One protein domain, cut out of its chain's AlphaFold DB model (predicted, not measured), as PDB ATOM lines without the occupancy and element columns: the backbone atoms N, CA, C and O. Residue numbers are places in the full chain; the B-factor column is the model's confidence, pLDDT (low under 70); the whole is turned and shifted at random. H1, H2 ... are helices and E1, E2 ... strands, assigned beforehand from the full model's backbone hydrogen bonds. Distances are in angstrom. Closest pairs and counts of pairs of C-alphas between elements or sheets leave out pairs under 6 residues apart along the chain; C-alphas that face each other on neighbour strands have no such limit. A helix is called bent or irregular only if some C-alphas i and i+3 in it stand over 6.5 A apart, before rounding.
ATOM      1  N   TYR A  44     -20.441  21.013  26.774       91.38
ATOM      2  CA  TYR A  44     -19.036  21.430  26.888       91.38
ATOM      3  C   TYR A  44     -18.886  22.907  26.519       91.38
ATOM      4  O   TYR A  44     -19.658  23.434  25.716       91.38
ATOM      5  N   THR A  45     -17.877  23.572  27.082       91.00
ATOM      6  CA  THR A  45     -17.402  24.891  26.633       91.00
ATOM      7  C   THR A  45     -15.943  24.767  26.211       91.00
ATOM      8  O   THR A  45     -15.125  24.309  27.006       91.00
ATOM      9  N   VAL A  46     -15.610  25.186  24.991       88.31
ATOM     10  CA  VAL A  46     -14.224  25.378  24.542       88.31
ATOM     11  C   VAL A  46     -13.812  26.812  24.865       88.31
ATOM     12  O   VAL A  46     -14.583  27.732  24.583       88.31
ATOM     13  N   ILE A  47     -12.664  27.007  25.527       73.06
ATOM     14  CA  ILE A  47     -12.329  28.298  26.146       73.06
ATOM     15  C   ILE A  47     -10.877  28.751  25.948       73.06
ATOM     16  O   ILE A  47      -9.916  28.104  26.361       73.06
ATOM     17  N   ASP A  48     -10.784  29.953  25.396       57.50
ATOM     18  CA  ASP A  48      -9.603  30.778  25.137       57.50
ATOM     19  C   ASP A  48     -10.003  32.275  25.044       57.50
ATOM     20  O   ASP A  48      -9.383  33.133  25.670       57.50
ATOM     21  N   GLY A  49     -11.089  32.546  24.305       52.09
ATOM     22  CA  GLY A  49     -11.537  33.848  23.797       52.09
ATOM     23  C   GLY A  49     -12.785  33.743  22.894       52.09
ATOM     24  O   GLY A  49     -12.979  34.553  21.998       52.09
ATOM     25  N   TYR A  50     -13.663  32.755  23.136       65.62
ATOM     26  CA  TYR A  50     -14.901  32.470  22.374       65.62
ATOM     27  C   TYR A  50     -14.738  31.768  21.001       65.62
ATOM     28  O   TYR A  50     -15.477  32.073  20.057       65.62
ATOM     29  N   LEU A  51     -13.857  30.762  20.891       80.69
ATOM     30  CA  LEU A  51     -13.762  29.874  19.717       80.69
ATOM     31  C   LEU A  51     -15.122  29.350  19.213       80.69
ATOM     32  O   LEU A  51     -15.732  28.438  19.780       80.69
ATOM     33  N   THR A  52     -15.571  29.897  18.086       84.75
ATOM     34  CA  THR A  52     -16.854  29.591  17.439       84.75
ATOM     35  C   THR A  52     -16.638  28.645  16.255       84.75
ATOM     36  O   THR A  52     -15.634  28.758  15.554       84.75
ATOM     37  N   ASN A  53     -17.573  27.724  15.993       87.50
ATOM     38  CA  ASN A  53     -17.476  26.667  14.974       87.50
ATOM     39  C   ASN A  53     -16.276  25.693  15.119       87.50
ATOM     40  O   ASN A  53     -15.734  25.238  14.109       87.50
ATOM     41  N   MET A  54     -15.834  25.330  16.324       91.88
ATOM     42  CA  MET A  54     -15.001  24.124  16.486       91.88
ATOM     43  C   MET A  54     -15.873  22.871  16.442       91.88
ATOM     44  O   MET A  54     -16.964  22.870  17.012       91.88
ATOM     45  N   LEU A  55     -15.403  21.796  15.801       95.75
ATOM     46  CA  LEU A  55     -16.095  20.507  15.821       95.75
ATOM     47  C   LEU A  55     -15.746  19.756  17.101       95.75
ATOM     48  O   LEU A  55     -14.591  19.387  17.290       95.75
ATOM     49  N   VAL A  56     -16.744  19.486  17.940       96.44
ATOM     50  CA  VAL A  56     -16.570  18.720  19.178       96.44
ATOM     51  C   VAL A  56     -17.071  17.291  18.977       96.44
ATOM     52  O   VAL A  56     -18.187  17.081  18.494       96.44
ATOM     53  N   PHE A  57     -16.250  16.304  19.330       96.88
ATOM     54  CA  PHE A  57     -16.515  14.877  19.136       96.88
ATOM     55  C   PHE A  57     -15.920  14.025  20.268       96.88
ATOM     56  O   PHE A  57     -15.033  14.470  20.993       96.88
ATOM     57  N   ILE A  58     -16.419  12.796  20.408       96.44
ATOM     58  CA  ILE A  58     -15.820  11.760  21.253       96.44
ATOM     59  C   ILE A  58     -14.689  11.091  20.471       96.44
ATOM     60  O   ILE A  58     -14.955  10.328  19.537       96.44
ATOM     61  N   ASP A  59     -13.451  11.360  20.878       95.38
ATOM     62  CA  ASP A  59     -12.273  10.641  20.407       95.38
ATOM     63  C   ASP A  59     -12.310   9.215  20.970       95.38
ATOM     64  O   ASP A  59     -12.237   8.976  22.180       95.38
ATOM     65  N   SER A  60     -12.476   8.262  20.058       89.88
ATOM     66  CA  SER A  60     -12.652   6.845  20.377       89.88
ATOM     67  C   SER A  60     -11.355   6.040  20.253       89.88
ATOM     68  O   SER A  60     -11.344   4.848  20.577       89.88
ATOM     69  N   ASN A  61     -10.273   6.643  19.744       90.56
ATOM     70  CA  ASN A  61      -9.001   5.967  19.467       90.56
ATOM     71  C   ASN A  61      -7.796   6.559  20.239       90.56
ATOM     72  O   ASN A  61      -6.771   5.884  20.362       90.56
ATOM     73  N   LYS A  62      -7.977   7.753  20.816       91.38
ATOM     74  CA  LYS A  62      -7.050   8.570  21.610       91.38
ATOM     75  C   LYS A  62      -5.868   9.161  20.822       91.38
ATOM     76  O   LYS A  62      -4.787   9.352  21.381       91.38
ATOM     77  N   ASP A  63      -6.070   9.464  19.534       90.69
ATOM     78  CA  ASP A  63      -5.108  10.140  18.640       90.69
ATOM     79  C   ASP A  63      -5.315  11.664  18.495       90.69
ATOM     80  O   ASP A  63      -4.485  12.349  17.884       90.69
ATOM     81  N   LEU A  64      -6.368  12.199  19.127       91.38
ATOM     82  CA  LEU A  64      -6.716  13.617  19.240       91.38
ATOM     83  C   LEU A  64      -7.097  14.295  17.910       91.38
ATOM     84  O   LEU A  64      -6.952  15.518  17.775       91.38
ATOM     85  N   ARG A  65      -7.577  13.537  16.910       90.19
ATOM     86  CA  ARG A  65      -7.962  14.046  15.578       90.19
ATOM     87  C   ARG A  65      -9.239  13.382  15.074       90.19
ATOM     88  O   ARG A  65      -9.299  12.168  14.956       90.19
ATOM     89  N   PHE A  66     -10.205  14.175  14.603       94.50
ATOM     90  CA  PHE A  66     -11.468  13.618  14.105       94.50
ATOM     91  C   PHE A  66     -11.261  12.628  12.947       94.50
ATOM     92  O   PHE A  66     -10.662  12.988  11.918       94.50
ATOM     93  N   GLN A  67     -11.839  11.432  13.083       91.44
ATOM     94  CA  GLN A  67     -11.904  10.381  12.072       91.44
ATOM     95  C   GLN A  67     -13.346   9.973  11.718       91.44
ATOM     96  O   GLN A  67     -14.282  10.023  12.517       91.44
ATOM     97  N   ASN A  68     -13.541   9.495  10.483       87.19
ATOM     98  CA  ASN A  68     -14.851   9.047  10.011       87.19
ATOM     99  C   ASN A  68     -15.289   7.732  10.686       87.19
ATOM    100  O   ASN A  68     -14.892   6.642  10.267       87.19
ATOM    101  N   GLY A  69     -16.158   7.861  11.685       86.56
ATOM    102  CA  GLY A  69     -16.674   6.776  12.522       86.56
ATOM    103  C   GLY A  69     -16.938   7.217  13.964       86.56
ATOM    104  O   GLY A  69     -17.671   6.539  14.677       86.56
ATOM    105  N   GLU A  70     -16.375   8.356  14.366       94.62
ATOM    106  CA  GLU A  70     -16.469   8.904  15.719       94.62
ATOM    107  C   GLU A  70     -17.762   9.685  15.977       94.62
ATOM    108  O   GLU A  70     -18.430  10.170  15.055       94.62
ATOM    109  N   THR A  71     -18.128   9.807  17.256       95.62
ATOM    110  CA  THR A  71     -19.395  10.424  17.667       95.62
ATOM    111  C   THR A  71     -19.233  11.933  17.790       95.62
ATOM    112  O   THR A  71     -18.731  12.437  18.791       95.62
ATOM    113  N   ILE A  72     -19.679  12.668  16.773       95.94
ATOM    114  CA  ILE A  72     -19.752  14.133  16.810       95.94
ATOM    115  C   ILE A  72     -20.832  14.566  17.810       95.94
ATOM    116  O   ILE A  72     -21.980  14.136  17.706       95.94
ATOM    117  N   ILE A  73     -20.455  15.449  18.735       95.50
ATOM    118  CA  ILE A  73     -21.358  16.131  19.669       95.50
ATOM    119  C   ILE A  73     -22.012  17.319  18.947       95.50
ATOM    120  O   ILE A  73     -23.235  17.426  18.900       95.50
ATOM    121  N   GLY A  74     -21.212  18.173  18.299       94.88
ATOM    122  CA  GLY A  74     -21.721  19.309  17.530       94.88
ATOM    123  C   GLY A  74     -20.644  20.316  17.129       94.88
ATOM    124  O   GLY A  74     -19.461  19.989  17.085       94.88
ATOM    125  N   LEU A  75     -21.074  21.545  16.832       94.00
ATOM    126  CA  LEU A  75     -20.197  22.710  16.678       94.00
ATOM    127  C   LEU A  75     -20.289  23.599  17.922       94.00
ATOM    128  O   LEU A  75     -21.361  23.667  18.526       94.00
ATOM    129  N   THR A  76     -19.220  24.326  18.255       92.19
ATOM    130  CA  THR A  76     -19.307  25.411  19.243       92.19
ATOM    131  C   THR A  76     -20.119  26.595  18.719       92.19
ATOM    132  O   THR A  76     -19.953  27.034  17.577       92.19
ATOM    133  N   ASP A  77     -21.003  27.111  19.567       86.88
ATOM    134  CA  ASP A  77     -21.799  28.310  19.334       86.88
ATOM    135  C   ASP A  77     -20.991  29.602  19.552       86.88
ATOM    136  O   ASP A  77     -19.793  29.587  19.845       86.88
ATOM    137  N   ALA A  78     -21.672  30.744  19.439       82.00
ATOM    138  CA  ALA A  78     -21.081  32.065  19.637       82.00
ATOM    139  C   ALA A  78     -20.688  32.379  21.102       82.00
ATOM    140  O   ALA A  78     -20.347  33.518  21.414       82.00
ATOM    141  N   GLN A  79     -20.784  31.421  22.023       79.75
ATOM    142  CA  GLN A  79     -20.285  31.495  23.396       79.75
ATOM    143  C   GLN A  79     -19.256  30.377  23.684       79.75
ATOM    144  O   GLN A  79     -18.934  30.126  24.847       79.75
ATOM    145  N   GLY A  80     -18.748  29.702  22.643       87.06
ATOM    146  CA  GLY A  80     -17.812  28.579  22.749       87.06
ATOM    147  C   GLY A  80     -18.459  27.258  23.184       87.06
ATOM    148  O   GLY A  80     -17.747  26.321  23.541       87.06
ATOM    149  N   ARG A  81     -19.795  27.151  23.208       90.31
ATOM    150  CA  ARG A  81     -20.524  26.033  23.836       90.31
ATOM    151  C   ARG A  81     -21.100  25.053  22.831       90.31
ATOM    152  O   ARG A  81     -21.519  25.436  21.746       90.31
ATOM    153  N   VAL A  82     -21.197  23.790  23.229       93.00
ATOM    154  CA  VAL A  82     -21.899  22.742  22.475       93.00
ATOM    155  C   VAL A  82     -22.819  21.955  23.409       93.00
ATOM    156  O   VAL A  82     -22.411  21.572  24.505       93.00
ATOM    157  N   ASP A  83     -24.067  21.724  22.993       93.31
ATOM    158  CA  ASP A  83     -25.035  20.890  23.720       93.31
ATOM    159  C   ASP A  83     -24.625  19.412  23.626       93.31
ATOM    160  O   ASP A  83     -24.479  18.866  22.532       93.31
ATOM    161  N   ALA A  84     -24.435  18.774  24.780       92.94
ATOM    162  CA  ALA A  84     -24.078  17.364  24.914       92.94
ATOM    163  C   ALA A  84     -25.227  16.508  25.479       92.94
ATOM    164  O   ALA A  84     -25.112  15.287  25.526       92.94
ATOM    165  N   SER A  85     -26.361  17.115  25.849       89.94
ATOM    166  CA  SER A  85     -27.455  16.485  26.609       89.94
ATOM    167  C   SER A  85     -28.131  15.281  25.938       89.94
ATOM    168  O   SER A  85     -28.889  14.559  26.586       89.94
ATOM    169  N   GLN A  86     -27.898  15.078  24.637       87.31
ATOM    170  CA  GLN A  86     -28.429  13.959  23.848       87.31
ATOM    171  C   GLN A  86     -27.358  12.910  23.486       87.31
ATOM    172  O   GLN A  86     -27.667  11.943  22.785       87.31
ATOM    173  N   ILE A  87     -26.111  13.088  23.934       90.88
ATOM    174  CA  ILE A  87     -24.979  12.202  23.650       90.88
ATOM    175  C   ILE A  87     -24.689  11.329  24.876       90.88
ATOM    176  O   ILE A  87     -24.640  11.803  26.005       90.88
ATOM    177  N   ASN A  88     -24.490  10.029  24.659       89.56
ATOM    178  CA  ASN A  88     -24.179   9.080  25.725       89.56
ATOM    179  C   ASN A  88     -22.655   8.968  25.903       89.56
ATOM    180  O   ASN A  88     -22.038   8.086  25.305       89.56
ATOM    181  N   ILE A  89     -22.075   9.846  26.719       89.38
ATOM    182  CA  ILE A  89     -20.630   9.910  26.989       89.38
ATOM    183  C   ILE A  89     -20.285   9.006  28.179       89.38
ATOM    184  O   ILE A  89     -20.960   9.059  29.209       89.38
ATOM    185  N   MET A  90     -19.268   8.159  28.044       91.12
ATOM    186  CA  MET A  90     -18.792   7.246  29.089       91.12
ATOM    187  C   MET A  90     -17.581   7.829  29.840       91.12
ATOM    188  O   MET A  90     -16.809   8.566  29.242       91.12
ATOM    189  N   PRO A  91     -17.340   7.465  31.116       87.50
ATOM    190  CA  PRO A  91     -16.233   8.024  31.906       87.50
ATOM    191  C   PRO A  91     -14.824   7.799  31.331       87.50
ATOM    192  O   PRO A  91     -13.921   8.572  31.624       87.50
ATOM    193  N   ASP A  92     -14.628   6.752  30.524       86.81
ATOM    194  CA  ASP A  92     -13.336   6.437  29.892       86.81
ATOM    195  C   ASP A  92     -13.103   7.189  28.559       86.81
ATOM    196  O   ASP A  92     -12.015   7.083  27.977       86.81
ATOM    197  N   ASP A  93     -14.105   7.920  28.055       91.88
ATOM    198  CA  ASP A  93     -14.051   8.647  26.781       91.88
ATOM    199  C   ASP A  93     -13.133   9.884  26.864       91.88
ATOM    200  O   ASP A  93     -12.850  10.421  27.937       91.88
ATOM    201  N   GLN A  94     -12.667  10.366  25.710       94.88
ATOM    202  CA  GLN A  94     -12.030  11.681  25.583       94.88
ATOM    203  C   GLN A  94     -12.860  12.549  24.644       94.88
ATOM    204  O   GLN A  94     -13.353  12.075  23.622       94.88
ATOM    205  N   VAL A  95     -13.043  13.818  25.002       96.62
ATOM    206  CA  VAL A  95     -13.822  14.769  24.207       96.62
ATOM    207  C   VAL A  95     -12.867  15.794  23.622       96.62
ATOM    208  O   VAL A  95     -12.115  16.448  24.342       96.62
ATOM    209  N   VAL A  96     -12.874  15.910  22.298       97.38
ATOM    210  CA  VAL A  96     -11.918  16.717  21.542       97.38
ATOM    211  C   VAL A  96     -12.674  17.749  20.721       97.38
ATOM    212  O   VAL A  96     -13.636  17.426  20.027       97.38
ATOM    213  N   ALA A  97     -12.224  18.997  20.794       96.31
ATOM    214  CA  ALA A  97     -12.598  20.067  19.884       96.31
ATOM    215  C   ALA A  97     -11.499  20.219  18.824       96.31
ATOM    216  O   ALA A  97     -10.352  20.488  19.172       96.31
ATOM    217  N   GLU A  98     -11.824  20.085  17.536       94.75
ATOM    218  CA  GLU A  98     -10.898  20.361  16.427       94.75
ATOM    219  C   GLU A  98     -11.362  21.572  15.607       94.75
ATOM    220  O   GLU A  98     -12.541  21.705  15.266       94.75
ATOM    221  N   ALA A  99     -10.424  22.460  15.277       89.44
ATOM    222  CA  ALA A  99     -10.685  23.630  14.452       89.44
ATOM    223  C   ALA A  99     -10.960  23.224  12.997       89.44
ATOM    224  O   ALA A  99     -10.175  22.511  12.367       89.44
ATOM    225  N   ILE A 100     -12.060  23.720  12.435       81.88
ATOM    226  CA  ILE A 100     -12.403  23.576  11.022       81.88
ATOM    227  C   ILE A 100     -11.720  24.708  10.254       81.88
ATOM    228  O   ILE A 100     -12.089  25.876  10.358       81.88
ATOM    229  N   THR A 101     -10.734  24.350   9.443       75.94
ATOM    230  CA  THR A 101      -9.913  25.266   8.640       75.94
ATOM    231  C   THR A 101     -10.056  24.941   7.159       75.94
ATOM    232  O   THR A 101     -10.522  23.860   6.790       75.94
ATOM    233  N   LEU A 102      -9.581  25.823   6.276       65.94
ATOM    234  CA  LEU A 102      -9.501  25.512   4.844       65.94
ATOM    235  C   LEU A 102      -8.696  24.222   4.581       65.94
ATOM    236  O   LEU A 102      -9.094  23.426   3.731       65.94
ATOM    237  N   LYS A 103      -7.626  23.970   5.354       70.06
ATOM    238  CA  LYS A 103      -6.703  22.834   5.169       70.06
ATOM    239  C   LYS A 103      -7.299  21.471   5.542       70.06
ATOM    240  O   LYS A 103      -7.034  20.501   4.836       70.06
ATOM    241  N   ASN A 104      -8.099  21.372   6.611       76.25
ATOM    242  CA  ASN A 104      -8.714  20.104   7.052       76.25
ATOM    243  C   ASN A 104     -10.214  19.964   6.721       76.25
ATOM    244  O   ASN A 104     -10.722  18.849   6.802       76.25
ATOM    245  N   SER A 105     -10.905  21.033   6.297       78.06
ATOM    246  CA  SER A 105     -12.348  21.069   5.967       78.06
ATOM    247  C   SER A 105     -12.902  19.806   5.292       78.06
ATOM    248  O   SER A 105     -13.938  19.283   5.699       78.06
ATOM    249  N   SER A 106     -12.194  19.284   4.289       81.56
ATOM    250  CA  SER A 106     -12.600  18.134   3.473       81.56
ATOM    251  C   SER A 106     -12.718  16.798   4.221       81.56
ATOM    252  O   SER A 106     -13.386  15.897   3.711       81.56
ATOM    253  N   LYS A 107     -12.115  16.649   5.414       87.38
ATOM    254  CA  LYS A 107     -12.190  15.405   6.204       87.38
ATOM    255  C   LYS A 107     -13.494  15.262   6.995       87.38
ATOM    256  O   LYS A 107     -13.871  14.150   7.360       87.38
ATOM    257  N   PHE A 108     -14.158  16.377   7.295       86.56
ATOM    258  CA  PHE A 108     -15.368  16.397   8.112       86.56
ATOM    259  C   PHE A 108     -16.615  16.035   7.282       86.56
ATOM    260  O   PHE A 108     -16.607  16.202   6.059       86.56
ATOM    261  N   PRO A 109     -17.714  15.574   7.908       86.19
ATOM    262  CA  PRO A 109     -18.991  15.377   7.225       86.19
ATOM    263  C   PRO A 109     -19.471  16.621   6.463       86.19
ATOM    264  O   PRO A 109     -19.248  17.753   6.893       86.19
ATOM    265  N   ALA A 110     -20.163  16.404   5.340       79.25
ATOM    266  CA  ALA A 110     -20.514  17.436   4.357       79.25
ATOM    267  C   ALA A 110     -21.214  18.680   4.943       79.25
ATOM    268  O   ALA A 110     -21.032  19.780   4.426       79.25
ATOM    269  N   GLN A 111     -21.985  18.526   6.025       81.69
ATOM    270  CA  GLN A 111     -22.671  19.626   6.705       81.69
ATOM    271  C   GLN A 111     -21.746  20.577   7.491       81.69
ATOM    272  O   GLN A 111     -22.174  21.680   7.809       81.69
ATOM    273  N   TYR A 112     -20.502  20.179   7.785       80.69
ATOM    274  CA  TYR A 112     -19.547  20.965   8.582       80.69
ATOM    275  C   TYR A 112     -18.402  21.572   7.753       80.69
ATOM    276  O   TYR A 112     -17.735  22.489   8.219       80.69
ATOM    277  N   GLN A 113     -18.193  21.137   6.502       75.00
ATOM    278  CA  GLN A 113     -17.038  21.526   5.661       75.00
ATOM    279  C   GLN A 113     -16.948  23.026   5.298       75.00
ATOM    280  O   GLN A 113     -16.028  23.431   4.592       75.00
ATOM    281  N   ARG A 114     -17.916  23.848   5.723       69.50
ATOM    282  CA  ARG A 114     -17.958  25.308   5.514       69.50
ATOM    283  C   ARG A 114     -18.123  26.106   6.811       69.50
ATOM    284  O   ARG A 114     -18.231  27.327   6.757       69.50
ATOM    285  N   SER A 115     -18.156  25.433   7.956       77.75
ATOM    286  CA  SER A 115     -18.287  26.052   9.273       77.75
ATOM    287  C   SER A 115     -16.900  26.372   9.816       77.75
ATOM    288  O   SER A 115     -16.444  25.719  10.743       77.75
ATOM    289  N   TYR A 116     -16.184  27.309   9.192       76.62
ATOM    290  CA  TYR A 116     -14.809  27.610   9.595       76.62
ATOM    291  C   TYR A 116     -14.751  28.199  11.004       76.62
ATOM    292  O   TYR A 116     -15.584  29.035  11.370       76.62
ATOM    293  N   THR A 117     -13.755  27.767  11.773       78.25
ATOM    294  CA  THR A 117     -13.509  28.241  13.135       78.25
ATOM    295  C   THR A 117     -12.979  29.675  13.126       78.25
ATOM    296  O   THR A 117     -12.201  30.053  12.244       78.25
ATOM    297  N   TYR A 118     -13.404  30.476  14.101       68.12
ATOM    298  CA  TYR A 118     -12.884  31.819  14.360       68.12
ATOM    299  C   TYR A 118     -12.952  32.161  15.853       68.12
ATOM    300  O   TYR A 118     -13.751  31.594  16.600       68.12
ATOM    301  N   ASP A 119     -12.087  33.085  16.250       70.00
ATOM    302  CA  ASP A 119     -12.033  33.746  17.556       70.00
ATOM    303  C   ASP A 119     -12.912  35.019  17.503       70.00
ATOM    304  O   ASP A 119     -12.969  35.673  16.458       70.00
ATOM    305  N   GLN A 120     -13.630  35.368  18.578       64.12
ATOM    306  CA  GLN A 120     -14.424  36.611  18.638       64.12
ATOM    307  C   GLN A 120     -13.688  37.775  19.301       64.12
ATOM    308  O   GLN A 120     -14.055  38.924  19.054       64.12
ATOM    309  N   ASP A 121     -12.654  37.502  20.097       56.25
ATOM    310  CA  ASP A 121     -11.740  38.529  20.591       56.25
ATOM    311  C   ASP A 121     -10.814  39.028  19.457       56.25
ATOM    312  O   ASP A 121     -10.332  40.163  19.500       56.25
ATOM    313  N   ALA A 122     -10.644  38.225  18.393       52.09
ATOM    314  CA  ALA A 122      -9.962  38.577  17.139       52.09
ATOM    315  C   ALA A 122     -10.849  38.354  15.877       52.09
ATOM    316  O   ALA A 122     -10.482  37.581  14.983       52.09
ATOM    317  N   PRO A 123     -11.996  39.058  15.736       39.66
ATOM    318  CA  PRO A 123     -13.139  38.670  14.888       39.66
ATOM    319  C   PRO A 123     -12.954  38.823  13.363       39.66
ATOM    320  O   PRO A 123     -13.931  38.792  12.615       39.66
ATOM    321  N   MET A 124     -11.718  38.986  12.884       33.75
ATOM    322  CA  MET A 124     -11.364  39.080  11.459       33.75
ATOM    323  C   MET A 124     -10.510  37.897  10.967       33.75
ATOM    324  O   MET A 124     -10.258  37.791   9.768       33.75
ATOM    325  N   ASN A 125     -10.079  36.994  11.859       46.47
ATOM    326  CA  ASN A 125      -9.156  35.903  11.537       46.47
ATOM    327  C   ASN A 125      -9.820  34.517  11.649       46.47
ATOM    328  O   ASN A 125     -10.132  34.036  12.736       46.47
ATOM    329  N   HIS A 126      -9.963  33.828  10.512       51.19
ATOM    330  CA  HIS A 126     -10.174  32.377  10.491       51.19
ATOM    331  C   HIS A 126      -8.840  31.644  10.659       51.19
ATOM    332  O   HIS A 126      -7.832  32.038  10.068       51.19
ATOM    333  N   PHE A 127      -8.838  30.529  11.391       58.28
ATOM    334  CA  PHE A 127      -7.623  29.736  11.582       58.28
ATOM    335  C   PHE A 127      -7.162  29.086  10.269       58.28
ATOM    336  O   PHE A 127      -7.917  28.389   9.584       58.28
ATOM    337  N   SER A 128      -5.899  29.331   9.914       54.53
ATOM    338  CA  SER A 128      -5.275  28.866   8.673       54.53
ATOM    339  C   SER A 128      -4.699  27.453   8.781       54.53
ATOM    340  O   SER A 128      -4.704  26.729   7.783       54.53
ATOM    341  N   ASP A 129      -4.243  27.047   9.970       63.31
ATOM    342  CA  ASP A 129      -3.736  25.708  10.287       63.31
ATOM    343  C   ASP A 129      -4.608  24.992  11.330       63.31
ATOM    344  O   ASP A 129      -5.107  25.627  12.262       63.31
ATOM    345  N   PRO A 130      -4.829  23.673  11.173       75.44
ATOM    346  CA  PRO A 130      -5.715  22.917  12.042       75.44
ATOM    347  C   PRO A 130      -5.051  22.586  13.381       75.44
ATOM    348  O   PRO A 130      -3.925  22.090  13.430       75.44
ATOM    349  N   PHE A 131      -5.797  22.773  14.465       84.25
ATOM    350  CA  PHE A 131      -5.416  22.358  15.811       84.25
ATOM    351  C   PHE A 131      -6.583  21.648  16.501       84.25
ATOM    352  O   PHE A 131      -7.743  21.821  16.118       84.25
ATOM    353  N   SER A 132      -6.272  20.872  17.537       93.19
ATOM    354  CA  SER A 132      -7.252  20.283  18.443       93.19
ATOM    355  C   SER A 132      -6.911  20.582  19.902       93.19
ATOM    356  O   SER A 132      -5.748  20.795  20.245       93.19
ATOM    357  N   LEU A 133      -7.951  20.621  20.735       95.00
ATOM    358  CA  LEU A 133      -7.898  20.739  22.190       95.00
ATOM    359  C   LEU A 133      -8.764  19.629  22.793       95.00
ATOM    360  O   LEU A 133      -9.876  19.396  22.317       95.00
ATOM    361  N   ALA A 134      -8.278  18.957  23.832       95.81
ATOM    362  CA  ALA A 134      -8.947  17.816  24.448       95.81
ATOM    363  C   ALA A 134      -9.378  18.058  25.905       95.81
ATOM    364  O   ALA A 134      -8.867  18.939  26.597       95.81
ATOM    365  N   THR A 135     -10.315  17.240  26.378       95.88
ATOM    366  CA  THR A 135     -10.701  17.098  27.786       95.88
ATOM    367  C   THR A 135     -11.095  15.649  28.098       95.88
ATOM    368  O   THR A 135     -11.348  14.839  27.199       95.88
ATOM    369  N   THR A 136     -11.147  15.323  29.383       93.50
ATOM    370  CA  THR A 136     -11.700  14.084  29.936       93.50
ATOM    371  C   THR A 136     -13.228  14.129  29.970       93.50
ATOM    372  O   THR A 136     -13.840  15.201  29.964       93.50
ATOM    373  N   ALA A 137     -13.868  12.958  29.958       88.88
ATOM    374  CA  ALA A 137     -15.318  12.841  29.823       88.88
ATOM    375  C   ALA A 137     -16.127  13.591  30.897       88.88
ATOM    376  O   ALA A 137     -17.243  14.012  30.601       88.88
ATOM    377  N   ASP A 138     -15.591  13.771  32.107       87.31
ATOM    378  CA  ASP A 138     -16.233  14.424  33.254       87.31
ATOM    379  C   ASP A 138     -15.847  15.899  33.467       87.31
ATOM    380  O   ASP A 138     -16.512  16.594  34.242       87.31
ATOM    381  N   ASN A 139     -14.877  16.428  32.716       90.62
ATOM    382  CA  ASN A 139     -14.587  17.859  32.683       90.62
ATOM    383  C   ASN A 139     -15.245  18.556  31.473       90.62
ATOM    384  O   ASN A 139     -14.796  18.440  30.333       90.62
ATOM    385  N   ALA A 140     -16.262  19.379  31.748       90.81
ATOM    386  CA  ALA A 140     -17.011  20.160  30.758       90.81
ATOM    387  C   ALA A 140     -16.231  21.324  30.095       90.81
ATOM    388  O   ALA A 140     -16.788  22.022  29.243       90.81
ATOM    389  N   VAL A 141     -14.979  21.584  30.488       92.25
ATOM    390  CA  VAL A 141     -14.176  22.736  30.042       92.25
ATOM    391  C   VAL A 141     -12.982  22.280  29.200       92.25
ATOM    392  O   VAL A 141     -12.014  21.736  29.724       92.25
ATOM    393  N   ILE A 142     -13.042  22.544  27.892       95.12
ATOM    394  CA  ILE A 142     -11.984  22.240  26.921       95.12
ATOM    395  C   ILE A 142     -11.097  23.479  26.764       95.12
ATOM    396  O   ILE A 142     -11.544  24.522  26.296       95.12
ATOM    397  N   THR A 143      -9.833  23.371  27.148       93.44
ATOM    398  CA  THR A 143      -8.837  24.453  27.139       93.44
ATOM    399  C   THR A 143      -7.474  23.905  26.708       93.44
ATOM    400  O   THR A 143      -7.260  22.691  26.748       93.44
ATOM    401  N   PRO A 144      -6.495  24.760  26.366       92.25
ATOM    402  CA  PRO A 144      -5.099  24.339  26.265       92.25
ATOM    403  C   PRO A 144      -4.573  23.648  27.534       92.25
ATOM    404  O   PRO A 144      -3.826  22.677  27.444       92.25
ATOM    405  N   LEU A 145      -5.008  24.064  28.729       94.31
ATOM    406  CA  LEU A 145      -4.612  23.386  29.969       94.31
ATOM    407  C   LEU A 145      -5.224  21.980  30.120       94.31
ATOM    408  O   LEU A 145      -4.508  21.069  30.533       94.31
ATOM    409  N   SER A 146      -6.492  21.759  29.751       95.19
ATOM    410  CA  SER A 146      -7.083  20.406  29.755       95.19
ATOM    411  C   SER A 146      -6.502  19.513  28.652       95.19
ATOM    412  O   SER A 146      -6.316  18.318  28.863       95.19
ATOM    413  N   ASP A 147      -6.136  20.088  27.504       95.38
ATOM    414  CA  ASP A 147      -5.459  19.375  26.419       95.38
ATOM    415  C   ASP A 147      -4.071  18.867  26.854       95.38
ATOM    416  O   ASP A 147      -3.706  17.729  26.554       95.38
ATOM    417  N   ILE A 148      -3.327  19.654  27.642       93.56
ATOM    418  CA  ILE A 148      -2.064  19.207  28.253       93.56
ATOM    419  C   ILE A 148      -2.313  18.108  29.308       93.56
ATOM    420  O   ILE A 148      -1.531  17.158  29.365       93.56
ATOM    421  N   VAL A 149      -3.407  18.151  30.086       94.81
ATOM    422  CA  VAL A 149      -3.783  17.029  30.981       94.81
ATOM    423  C   VAL A 149      -4.026  15.743  30.187       94.81
ATOM    424  O   VAL A 149      -3.440  14.709  30.508       94.81
ATOM    425  N   VAL A 150      -4.814  15.798  29.111       95.31
ATOM    426  CA  VAL A 150      -5.086  14.622  28.266       95.31
ATOM    427  C   VAL A 150      -3.801  14.064  27.639       95.31
ATOM    428  O   VAL A 150      -3.640  12.844  27.561       95.31
ATOM    429  N   ARG A 151      -2.836  14.915  27.266       91.81
ATOM    430  CA  ARG A 151      -1.511  14.480  26.778       91.81
ATOM    431  C   ARG A 151      -0.668  13.827  27.865       91.81
ATOM    432  O   ARG A 151      -0.091  12.773  27.622       91.81
ATOM    433  N   LEU A 152      -0.642  14.378  29.080       90.44
ATOM    434  CA  LEU A 152       0.022  13.749  30.230       90.44
ATOM    435  C   LEU A 152      -0.542  12.345  30.516       90.44
ATOM    436  O   LEU A 152       0.224  11.408  30.763       90.44
ATOM    437  N   MET A 153      -1.860  12.171  30.407       92.81
ATOM    438  CA  MET A 153      -2.519  10.869  30.541       92.81
ATOM    439  C   MET A 153      -2.155   9.917  29.388       92.81
ATOM    440  O   MET A 153      -1.715   8.795  29.636       92.81
ATOM    441  N   ASN A 154      -2.291  10.355  28.130       90.25
ATOM    442  CA  ASN A 154      -2.102   9.500  26.951       90.25
ATOM    443  C   ASN A 154      -0.625   9.155  26.672       90.25
ATOM    444  O   ASN A 154      -0.323   8.028  26.280       90.25
ATOM    445  N   GLU A 155       0.300  10.098  26.870       86.38
ATOM    446  CA  GLU A 155       1.721   9.945  26.525       86.38
ATOM    447  C   GLU A 155       2.579   9.463  27.701       86.38
ATOM    448  O   GLU A 155       3.547   8.727  27.493       86.38
ATOM    449  N   GLN A 156       2.247   9.866  28.935       84.75
ATOM    450  CA  GLN A 156       3.042   9.546  30.132       84.75
ATOM    451  C   GLN A 156       2.355   8.542  31.073       84.75
ATOM    452  O   GLN A 156       3.002   8.028  31.986       84.75
ATOM    453  N   GLY A 157       1.083   8.206  30.830       88.81
ATOM    454  CA  GLY A 157       0.336   7.215  31.608       88.81
ATOM    455  C   GLY A 157      -0.053   7.677  33.015       88.81
ATOM    456  O   GLY A 157      -0.298   6.827  33.872       88.81
ATOM    457  N   MET A 158      -0.071   8.992  33.261       92.19
ATOM    458  CA  MET A 158      -0.537   9.584  34.523       92.19
ATOM    459  C   MET A 158      -2.049   9.397  34.698       92.19
ATOM    460  O   MET A 158      -2.782   9.330  33.706       92.19
ATOM    461  N   THR A 159      -2.541   9.386  35.941       94.00
ATOM    462  CA  THR A 159      -3.970   9.664  36.168       94.00
ATOM    463  C   THR A 159      -4.276  11.141  35.926       94.00
ATOM    464  O   THR A 159      -3.381  11.991  35.888       94.00
ATOM    465  N   GLU A 160      -5.556  11.465  35.774       93.50
ATOM    466  CA  GLU A 160      -6.000  12.848  35.626       93.50
ATOM    467  C   GLU A 160      -5.626  13.707  36.841       93.50
ATOM    468  O   GLU A 160      -5.143  14.827  36.684       93.50
ATOM    469  N   GLU A 161      -5.780  13.183  38.059       93.69
ATOM    470  CA  GLU A 161      -5.440  13.914  39.279       93.69
ATOM    471  C   GLU A 161      -3.928  14.120  39.427       93.69
ATOM    472  O   GLU A 161      -3.508  15.161  39.931       93.69
ATOM    473  N   GLU A 162      -3.103  13.173  38.966       92.44
ATOM    474  CA  GLU A 162      -1.644  13.326  38.904       92.44
ATOM    475  C   GLU A 162      -1.249  14.424  37.904       92.44
ATOM    476  O   GLU A 162      -0.511  15.345  38.262       92.44
ATOM    477  N   ALA A 163      -1.798  14.381  36.688       93.38
ATOM    478  CA  ALA A 163      -1.547  15.366  35.638       93.38
ATOM    479  C   ALA A 163      -2.038  16.779  36.018       93.38
ATOM    480  O   ALA A 163      -1.311  17.762  35.858       93.38
ATOM    481  N   LYS A 164      -3.239  16.892  36.600       94.19
ATOM    482  CA  LYS A 164      -3.792  18.153  37.115       94.19
ATOM    483  C   LYS A 164      -2.965  18.710  38.273       94.19
ATOM    484  O   LYS A 164      -2.666  19.904  38.284       94.19
ATOM    485  N   SER A 165      -2.547  17.861  39.217       91.81
ATOM    486  CA  SER A 165      -1.674  18.272  40.328       91.81
ATOM    487  C   SER A 165      -0.320  18.771  39.826       91.81
ATOM    488  O   SER A 165       0.178  19.780  40.320       91.81
ATOM    489  N   PHE A 166       0.251  18.109  38.816       88.81
ATOM    490  CA  PHE A 166       1.509  18.510  38.193       88.81
ATOM    491  C   PHE A 166       1.425  19.914  37.560       88.81
ATOM    492  O   PHE A 166       2.286  20.759  37.807       88.81
ATOM    493  N   LEU A 167       0.374  20.200  36.782       91.00
ATOM    494  CA  LEU A 167       0.202  21.518  36.157       91.00
ATOM    495  C   LEU A 167      -0.077  22.626  37.184       91.00
ATOM    496  O   LEU A 167       0.444  23.732  37.042       91.00
ATOM    497  N   LEU A 168      -0.835  22.330  38.245       93.31
ATOM    498  CA  LEU A 168      -1.053  23.260  39.357       93.31
ATOM    499  C   LEU A 168       0.238  23.542  40.150       93.31
ATOM    500  O   LEU A 168       0.452  24.678  40.573       93.31
ATOM    501  N   GLU A 169       1.139  22.561  40.306       88.44
ATOM    502  CA  GLU A 169       2.454  22.800  40.919       88.44
ATOM    503  C   GLU A 169       3.294  23.783  40.089       88.44
ATOM    504  O   GLU A 169       3.927  24.665  40.669       88.44
ATOM    505  N   LEU A 170       3.249  23.720  38.753       83.69
ATOM    506  CA  LEU A 170       3.899  24.727  37.905       83.69
ATOM    507  C   LEU A 170       3.226  26.106  38.031       83.69
ATOM    508  O   LEU A 170       3.897  27.107  38.288       83.69
ATOM    509  N   LEU A 171       1.899  26.165  37.880       91.56
ATOM    510  CA  LEU A 171       1.132  27.415  37.786       91.56
ATOM    511  C   LEU A 171       0.955  28.168  39.117       91.56
ATOM    512  O   LEU A 171       0.510  29.316  39.093       91.56
ATOM    513  N   ASN A 172       1.347  27.595  40.265       89.25
ATOM    514  CA  ASN A 172       1.158  28.210  41.592       89.25
ATOM    515  C   ASN A 172       1.681  29.661  41.696       89.25
ATOM    516  O   ASN A 172       1.086  30.491  42.383       89.25
ATOM    517  N   LYS A 173       2.754  29.986  40.957       87.69
ATOM    518  CA  LYS A 173       3.351  31.330  40.834       87.69
ATOM    519  C   LYS A 173       2.364  32.411  40.343       87.69
ATOM    520  O   LYS A 173       2.611  33.590  40.589       87.69
ATOM    521  N   LEU A 174       1.303  32.024  39.630       91.06
ATOM    522  CA  LEU A 174       0.263  32.908  39.085       91.06
ATOM    523  C   LEU A 174      -1.015  32.939  39.940       91.06
ATOM    524  O   LEU A 174      -1.927  33.698  39.637       91.06
ATOM    525  N   GLY A 175      -1.091  32.133  41.005       91.44
ATOM    526  CA  GLY A 175      -2.261  32.055  41.885       91.44
ATOM    527  C   GLY A 175      -3.428  31.206  41.362       91.44
ATOM    528  O   GLY A 175      -4.449  31.147  42.038       91.44
ATOM    529  N   ILE A 176      -3.274  30.536  40.214       92.12
ATOM    530  CA  ILE A 176      -4.288  29.639  39.633       92.12
ATOM    531  C   ILE A 176      -4.428  28.386  40.509       92.12
ATOM    532  O   ILE A 176      -3.450  27.667  40.722       92.12
ATOM    533  N   ASP A 177      -5.644  28.111  40.987       89.81
ATOM    534  CA  ASP A 177      -5.977  26.973  41.852       89.81
ATOM    535  C   ASP A 177      -6.867  25.903  41.183       89.81
ATOM    536  O   ASP A 177      -6.846  24.747  41.614       89.81
ATOM    537  N   ASP A 178      -7.563  26.227  40.085       90.81
ATOM    538  CA  ASP A 178      -8.256  25.246  39.239       90.81
ATOM    539  C   ASP A 178      -8.096  25.517  37.729       90.81
ATOM    540  O   ASP A 178      -8.755  26.377  37.148       90.81
ATOM    541  N   ILE A 179      -7.277  24.696  37.062       90.12
ATOM    542  CA  ILE A 179      -7.068  24.738  35.603       90.12
ATOM    543  C   ILE A 179      -8.309  24.380  34.764       90.12
ATOM    544  O   ILE A 179      -8.302  24.608  33.557       90.12
ATOM    545  N   TYR A 180      -9.358  23.812  35.370       90.94
ATOM    546  CA  TYR A 180     -10.630  23.494  34.700       90.94
ATOM    547  C   TYR A 180     -11.705  24.563  34.927       90.94
ATOM    548  O   TYR A 180     -12.838  24.418  34.465       90.94
ATOM    549  N   GLN A 181     -11.384  25.646  35.637       88.06
ATOM    550  CA  GLN A 181     -12.350  26.698  35.899       88.06
ATOM    551  C   GLN A 181     -12.783  27.368  34.583       88.06
ATOM    552  O   GLN A 181     -11.968  27.824  33.778       88.06
ATOM    553  N   ASN A 182     -14.098  27.478  34.375       83.25
ATOM    554  CA  ASN A 182     -14.653  28.256  33.271       83.25
ATOM    555  C   ASN A 182     -14.415  29.754  33.535       83.25
ATOM    556  O   ASN A 182     -15.222  30.407  34.200       83.25
ATOM    557  N   HIS A 183     -13.298  30.291  33.042       77.88
ATOM    558  CA  HIS A 183     -12.876  31.660  33.343       77.88
ATOM    559  C   HIS A 183     -13.847  32.732  32.811       77.88
ATOM    560  O   HIS A 183     -13.977  33.781  33.434       77.88
ATOM    561  N   ILE A 184     -14.621  32.455  31.749       73.88
ATOM    562  CA  ILE A 184     -15.688  33.357  31.256       73.88
ATOM    563  C   ILE A 184     -16.798  33.540  32.308       73.88
ATOM    564  O   ILE A 184     -17.360  34.624  32.437       73.88
ATOM    565  N   LEU A 185     -17.126  32.495  33.076       78.50
ATOM    566  CA  LEU A 185     -18.147  32.562  34.130       78.50
ATOM    567  C   LEU A 185     -17.630  33.109  35.471       78.50
ATOM    568  O   LEU A 185     -18.449  33.456  36.321       78.50
ATOM    569  N   ASN A 186     -16.309  33.163  35.672       78.19
ATOM    570  CA  ASN A 186     -15.683  33.500  36.958       78.19
ATOM    571  C   ASN A 186     -14.813  34.777  36.928       78.19
ATOM    572  O   ASN A 186     -14.375  35.216  37.987       78.19
ATOM    573  N   ASP A 187     -14.603  35.385  35.753       82.38
ATOM    574  CA  ASP A 187     -13.744  36.565  35.517       82.38
ATOM    575  C   ASP A 187     -12.265  36.365  35.930       82.38
ATOM    576  O   ASP A 187     -11.571  37.306  36.323       82.38
ATOM    577  N   ASP A 188     -11.746  35.131  35.823       88.62
ATOM    578  CA  ASP A 188     -10.311  34.875  36.005       88.62
ATOM    579  C   ASP A 188      -9.524  35.282  34.751       88.62
ATOM    580  O   ASP A 188      -9.274  34.514  33.817       88.62
ATOM    581  N   LYS A 189      -9.115  36.548  34.766       89.25
ATOM    582  CA  LYS A 189      -8.313  37.207  33.735       89.25
ATOM    583  C   LYS A 189      -6.914  36.598  33.582       89.25
ATOM    584  O   LYS A 189      -6.369  36.609  32.479       89.25
ATOM    585  N   VAL A 190      -6.343  36.024  34.646       91.38
ATOM    586  CA  VAL A 190      -5.014  35.391  34.607       91.38
ATOM    587  C   VAL A 190      -5.117  34.018  33.948       91.38
ATOM    588  O   VAL A 190      -4.359  33.729  33.021       91.38
ATOM    589  N   LEU A 191      -6.105  33.207  34.334       91.69
ATOM    590  CA  LEU A 191      -6.405  31.934  33.678       91.69
ATOM    591  C   LEU A 191      -6.838  32.130  32.215       91.69
ATOM    592  O   LEU A 191      -6.442  31.329  31.364       91.69
ATOM    593  N   LYS A 192      -7.569  33.208  31.883       87.00
ATOM    594  CA  LYS A 192      -7.821  33.588  30.481       87.00
ATOM    595  C   LYS A 192      -6.507  33.841  29.740       87.00
ATOM    596  O   LYS A 192      -6.245  33.185  28.734       87.00
ATOM    597  N   LYS A 193      -5.651  34.739  30.245       84.75
ATOM    598  CA  LYS A 193      -4.392  35.110  29.575       84.75
ATOM    599  C   LYS A 193      -3.420  33.927  29.433       84.75
ATOM    600  O   LYS A 193      -2.801  33.797  28.381       84.75
ATOM    601  N   VAL A 194      -3.345  33.018  30.414       88.75
ATOM    602  CA  VAL A 194      -2.579  31.757  30.303       88.75
ATOM    603  C   VAL A 194      -3.091  30.891  29.152       88.75
ATOM    604  O   VAL A 194      -2.296  30.471  28.314       88.75
ATOM    605  N   ASN A 195      -4.403  30.634  29.080       88.12
ATOM    606  CA  ASN A 195      -4.975  29.814  28.009       88.12
ATOM    607  C   ASN A 195      -4.816  30.479  26.634       88.12
ATOM    608  O   ASN A 195      -4.441  29.807  25.676       88.12
ATOM    609  N   GLN A 196      -5.000  31.798  26.546       77.06
ATOM    610  CA  GLN A 196      -4.780  32.555  25.317       77.06
ATOM    611  C   GLN A 196      -3.326  32.424  24.824       77.06
ATOM    612  O   GLN A 196      -3.098  32.026  23.682       77.06
ATOM    613  N   ILE A 197      -2.328  32.673  25.683       73.00
ATOM    614  CA  ILE A 197      -0.914  32.539  25.293       73.00
ATOM    615  C   ILE A 197      -0.576  31.082  24.938       73.00
ATOM    616  O   ILE A 197       0.133  30.852  23.959       73.00
ATOM    617  N   LEU A 198      -1.104  30.087  25.664       82.06
ATOM    618  CA  LEU A 198      -0.910  28.667  25.338       82.06
ATOM    619  C   LEU A 198      -1.467  28.294  23.956       82.06
ATOM    620  O   LEU A 198      -0.799  27.560  23.229       82.06
ATOM    621  N   LEU A 199      -2.641  28.802  23.564       78.50
ATOM    622  CA  LEU A 199      -3.214  28.522  22.244       78.50
ATOM    623  C   LEU A 199      -2.370  29.131  21.116       78.50
ATOM    624  O   LEU A 199      -2.016  28.433  20.167       78.50
ATOM    625  N   PHE A 200      -1.983  30.402  21.239       71.06
ATOM    626  CA  PHE A 200      -1.110  31.047  20.253       71.06
ATOM    627  C   PHE A 200       0.273  30.373  20.197       71.06
ATOM    628  O   PHE A 200       0.828  30.187  19.113       71.06
ATOM    629  N   SER A 201       0.789  29.899  21.338       67.69
ATOM    630  CA  SER A 201       2.001  29.069  21.393       67.69
ATOM    631  C   SER A 201       1.824  27.747  20.644       67.69
ATOM    632  O   SER A 201       2.706  27.370  19.882       67.69
ATOM    633  N   ARG A 202       0.675  27.069  20.793       72.88
ATOM    634  CA  ARG A 202       0.346  25.835  20.060       72.88
ATOM    635  C   ARG A 202       0.325  26.043  18.544       72.88
ATOM    636  O   ARG A 202       0.705  25.144  17.803       72.88
ATOM    637  N   MET A 203      -0.144  27.201  18.081       65.50
ATOM    638  CA  MET A 203      -0.212  27.532  16.653       65.50
ATOM    639  C   MET A 203       1.163  27.833  16.043       65.50
ATOM    640  O   MET A 203       1.388  27.514  14.878       65.50
ATOM    641  N   VAL A 204       2.072  28.435  16.818       57.22
ATOM    642  CA  VAL A 204       3.450  28.754  16.400       57.22
ATOM    643  C   VAL A 204       4.374  27.538  16.502       57.22
ATOM    644  O   VAL A 204       5.108  27.236  15.564       57.22
ATOM    645  N   ASP A 205       4.316  26.822  17.624       58.22
ATOM    646  CA  ASP A 205       5.170  25.683  17.968       58.22
ATOM    647  C   ASP A 205       4.314  24.496  18.461       58.22
ATOM    648  O   ASP A 205       4.224  24.239  19.667       58.22
ATOM    649  N   PRO A 206       3.666  23.739  17.548       66.81
ATOM    650  CA  PRO A 206       2.895  22.558  17.930       66.81
ATOM    651  C   PRO A 206       3.762  21.499  18.620       66.81
ATOM    652  O   PRO A 206       3.333  20.885  19.594       66.81
ATOM    653  N   ASP A 207       4.994  21.298  18.143       64.75
ATOM    654  CA  ASP A 207       5.886  20.248  18.640       64.75
ATOM    655  C   ASP A 207       6.348  20.520  20.077       64.75
ATOM    656  O   ASP A 207       6.295  19.622  20.919       64.75
ATOM    657  N   GLY A 208       6.774  21.743  20.389       62.06
ATOM    658  CA  GLY A 208       7.159  22.117  21.743       62.06
ATOM    659  C   GLY A 208       5.963  22.362  22.662       62.06
ATOM    660  O   GLY A 208       6.110  22.172  23.873       62.06
ATOM    661  N   TYR A 209       4.789  22.748  22.155       77.12
ATOM    662  CA  TYR A 209       3.562  22.721  22.956       77.12
ATOM    663  C   TYR A 209       3.257  21.286  23.413       77.12
ATOM    664  O   TYR A 209       3.075  21.053  24.606       77.12
ATOM    665  N   GLU A 210       3.266  20.314  22.493       74.38
ATOM    666  CA  GLU A 210       2.910  18.926  22.811       74.38
ATOM    667  C   GLU A 210       3.994  18.241  23.669       74.38
ATOM    668  O   GLU A 210       3.673  17.598  24.666       74.38
ATOM    669  N   LYS A 211       5.285  18.427  23.351       69.88
ATOM    670  CA  LYS A 211       6.389  17.640  23.947       69.88
ATOM    671  C   LYS A 211       7.160  18.339  25.067       69.88
ATOM    672  O   LYS A 211       7.840  17.663  25.836       69.88
ATOM    673  N   LEU A 212       7.100  19.670  25.157       63.59
ATOM    674  CA  LEU A 212       7.935  20.484  26.056       63.59
ATOM    675  C   LEU A 212       7.102  21.401  26.976       63.59
ATOM    676  O   LEU A 212       7.609  22.413  27.459       63.59
ATOM    677  N   TYR A 213       5.830  21.080  27.225       73.31
ATOM    678  CA  TYR A 213       4.868  21.891  27.993       73.31
ATOM    679  C   TYR A 213       5.407  22.467  29.324       73.31
ATOM    680  O   TYR A 213       5.045  23.581  29.690       73.31
ATOM    681  N   GLN A 214       6.312  21.772  30.031       70.75
ATOM    682  CA  GLN A 214       6.912  22.252  31.292       70.75
ATOM    683  C   GLN A 214       7.697  23.561  31.112       70.75
ATOM    684  O   GLN A 214       7.527  24.510  31.875       70.75
ATOM    685  N   GLU A 215       8.536  23.620  30.076       65.81
ATOM    686  CA  GLU A 215       9.329  24.804  29.731       65.81
ATOM    687  C   GLU A 215       8.440  25.915  29.153       65.81
ATOM    688  O   GLU A 215       8.711  27.093  29.375       65.81
ATOM    689  N   LEU A 216       7.355  25.552  28.458       70.88
ATOM    690  CA  LEU A 216       6.392  26.516  27.921       70.88
ATOM    691  C   LEU A 216       5.680  27.249  29.060       70.88
ATOM    692  O   LEU A 216       5.670  28.476  29.103       70.88
ATOM    693  N   ILE A 217       5.143  26.490  30.017       78.00
ATOM    694  CA  ILE A 217       4.466  27.024  31.199       78.00
ATOM    695  C   ILE A 217       5.432  27.881  32.028       78.00
ATOM    696  O   ILE A 217       5.048  28.966  32.452       78.00
ATOM    697  N   ALA A 218       6.692  27.462  32.200       73.44
ATOM    698  CA  ALA A 218       7.700  28.262  32.900       73.44
ATOM    699  C   ALA A 218       7.890  29.660  32.277       73.44
ATOM    700  O   ALA A 218       7.864  30.655  32.999       73.44
ATOM    701  N   LEU A 219       8.009  29.743  30.946       66.44
ATOM    702  CA  LEU A 219       8.160  31.016  30.234       66.44
ATOM    703  C   LEU A 219       6.874  31.861  30.258       66.44
ATOM    704  O   LEU A 219       6.951  33.073  30.432       66.44
ATOM    705  N   ILE A 220       5.694  31.240  30.131       76.25
ATOM    706  CA  ILE A 220       4.392  31.932  30.237       76.25
ATOM    707  C   ILE A 220       4.216  32.561  31.619       76.25
ATOM    708  O   ILE A 220       3.716  33.679  31.731       76.25
ATOM    709  N   ILE A 221       4.649  31.867  32.672       78.88
ATOM    710  CA  ILE A 221       4.601  32.399  34.030       78.88
ATOM    711  C   ILE A 221       5.484  33.640  34.163       78.88
ATOM    712  O   ILE A 221       5.018  34.647  34.693       78.88
ATOM    713  N   ASP A 222       6.729  33.586  33.689       72.94
ATOM    714  CA  ASP A 222       7.644  34.724  33.802       72.94
ATOM    715  C   ASP A 222       7.149  35.919  32.948       72.94
ATOM    716  O   ASP A 222       7.151  37.046  33.434       72.94
ATOM    717  N   ILE A 223       6.579  35.675  31.756       68.69
ATOM    718  CA  ILE A 223       5.897  36.694  30.925       68.69
ATOM    719  C   ILE A 223       4.733  37.362  31.674       68.69
ATOM    720  O   ILE A 223       4.659  38.588  31.734       68.69
ATOM    721  N   ILE A 224       3.817  36.581  32.257       78.44
ATOM    722  CA  ILE A 224       2.635  37.129  32.945       78.44
ATOM    723  C   ILE A 224       3.031  37.845  34.248       78.44
ATOM    724  O   ILE A 224       2.362  38.797  34.642       78.44
ATOM    725  N   GLN A 225       4.140  37.459  34.890       83.56
ATOM    726  CA  GLN A 225       4.683  38.179  36.049       83.56
ATOM    727  C   GLN A 225       5.305  39.546  35.696       83.56
ATOM    728  O   GLN A 225       5.463  40.372  36.598       83.56
ATOM    729  N   GLU A 226       5.606  39.818  34.421       78.31
ATOM    730  CA  GLU A 226       6.056  41.133  33.932       78.31
ATOM    731  C   GLU A 226       4.931  41.986  33.300       78.31
ATOM    732  O   GLU A 226       5.114  43.191  33.112       78.31
ATOM    733  N   MET A 227       3.754  41.411  33.017       70.31
ATOM    734  CA  MET A 227       2.599  42.138  32.465       70.31
ATOM    735  C   MET A 227       1.932  43.087  33.478       70.31
ATOM    736  O   MET A 227       1.790  42.789  34.666       70.31
ATOM    737  N   THR A 228       1.414  44.220  32.990       81.56
ATOM    738  CA  THR A 228       0.467  45.057  33.743       81.56
ATOM    739  C   THR A 228      -0.934  44.434  33.768       81.56
ATOM    740  O   THR A 228      -1.288  43.622  32.915       81.56
ATOM    741  N   ALA A 229      -1.787  44.861  34.707       85.25
ATOM    742  CA  ALA A 229      -3.194  44.439  34.728       85.25
ATOM    743  C   ALA A 229      -3.929  44.780  33.414       85.25
ATOM    744  O   ALA A 229      -4.705  43.977  32.915       85.25
ATOM    745  N   GLU A 230      -3.622  45.932  32.809       73.12
ATOM    746  CA  GLU A 230      -4.175  46.359  31.516       73.12
ATOM    747  C   GLU A 230      -3.740  45.428  30.367       73.12
ATOM    748  O   GLU A 230      -4.540  45.126  29.488       73.12
ATOM    749  N   GLN A 231      -2.508  44.909  30.401       61.88
ATOM    750  CA  GLN A 231      -1.985  43.931  29.433       61.88
ATOM    751  C   GLN A 231      -2.533  42.510  29.640       61.88
ATOM    752  O   GLN A 231      -2.681  41.756  28.678       61.88
ATOM    753  N   ILE A 232      -2.854  42.139  30.883       71.12
ATOM    754  CA  ILE A 232      -3.569  40.893  31.195       71.12
ATOM    755  C   ILE A 232      -5.023  40.987  30.698       71.12
ATOM    756  O   ILE A 232      -5.561  39.998  30.199       71.12
ATOM    757  N   GLU A 233      -5.641  42.170  30.778       76.50
ATOM    758  CA  GLU A 233      -7.024  42.398  30.349       76.50
ATOM    759  C   GLU A 233      -7.196  42.630  28.838       76.50
ATOM    760  O   GLU A 233      -8.163  42.112  28.286       76.50
ATOM    761  N   ASP A 234      -6.292  43.319  28.128       63.06
ATOM    762  CA  ASP A 234      -6.420  43.493  26.669       63.06
ATOM    763  C   ASP A 234      -6.260  42.149  25.945       63.06
ATOM    764  O   ASP A 234      -5.195  41.524  25.943       63.06
TER     765      ASP A 234
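Overview. This is residues 44 to 234 of the 575 residues of the protein "C-type lectin domain-containing protein" of Ferrimonas sp. IMCC35002 (UniProt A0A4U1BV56). Two halves stand side by side: a strongly twisted sheet of four strands with the small pair E1 and E4 over one of its faces, and a cluster of crossed helices gathered round H4. H1 joins the halves, beside the sheet's edge strand E6, and a long stretch with no named element, residues 100 to 131, links E5 to E6, its C-alphas 9 to 24 A from the mean of all C-alphas. The 191 printed residues include six named strands, then seven named helices; the class is mixed, helices and strands. The antiparallel sheets have the orders E3, E2, E5, E6 and E1, E4. The whole is compact, with a radius of gyration of the C-alphas of 15.8 A and spans of 46 by 39 by 31 A.

Along the chain. E1, residues 44 to 46, begins at C-alpha 44 at (-19.036, 21.430, 26.888). E2 is residues 54 to 59, 14.3 A long, E3 71 to 75, E4 81 to 83, E5 94 to 99, 16.4 A long, and E6 132 to 136. H1 is residues 144 to 156, 17.3 A long, and H2 160 to 174, 21.3 A long. H2 is irregular: C-alphas 170 and 173 are 7.2 A apart. H3 is residues 183 to 186. H4, residues 189 to 204, is 22.6 A long and begins at C-alpha 189 at (-8.313, 37.207, 33.735). H5 is residues 206 to 211, H6 213 to 226, 20.2 A long, and H7 229 to 233, ending at C-alpha 233 at (-7.024, 42.398, 30.349).

Arrangement. E1 and E4 pair with N 44 and O 82 at 3.1 A; residues 45 to 46 also pair, parallel, with residues 141 to 142. The hairpin E2 and E3 has N 56 and O 74 at 2.9 A, E2 and E5 have N 57 and O 96 at 2.9 A, and the hairpin E5 and E6 has N 97 and O 133 at 2.8 A. H1 is on the sheet at a height of 4.8 A, only just over none of its strands; the closest C-alphas of H1 and E6, Asp 147 and Ala 134, are 4.3 A apart. H1 touches H2 at a steep tilt of 46 degrees, opposite ways, C-alphas 149 and 163 being closest at 5.4 A. The hub H4 touches H1 (C-alphas 144 and 195, 5.7 A), H5 (202 and 209, 5.3 A), H6 (194 and 220, 7.0 A) and H7 (193 and 232, 6.1 A), and H3 only at the corner. H2 and H6 touch at a shallow tilt of 26 degrees, the same way, C-alphas 174 and 221 being 6.7 A apart. Every O i to N i+4 pair is within hydrogen-bond range in H1, H4, H5, H6 and H7, and 9 of 11 in H2; H3 is too short for one.

Size, cuts and confidence. The C-alphas farthest apart, of Gly 69 and Thr 228, are 47.0 A apart. The printed part has no cut. The links E2 to E3 and E5 to E6 are long, the latter with 32 residues. The mean pLDDT of the printed part is 82.6; 30 residues are under 70, among them 120 to 129 and 203 to 208.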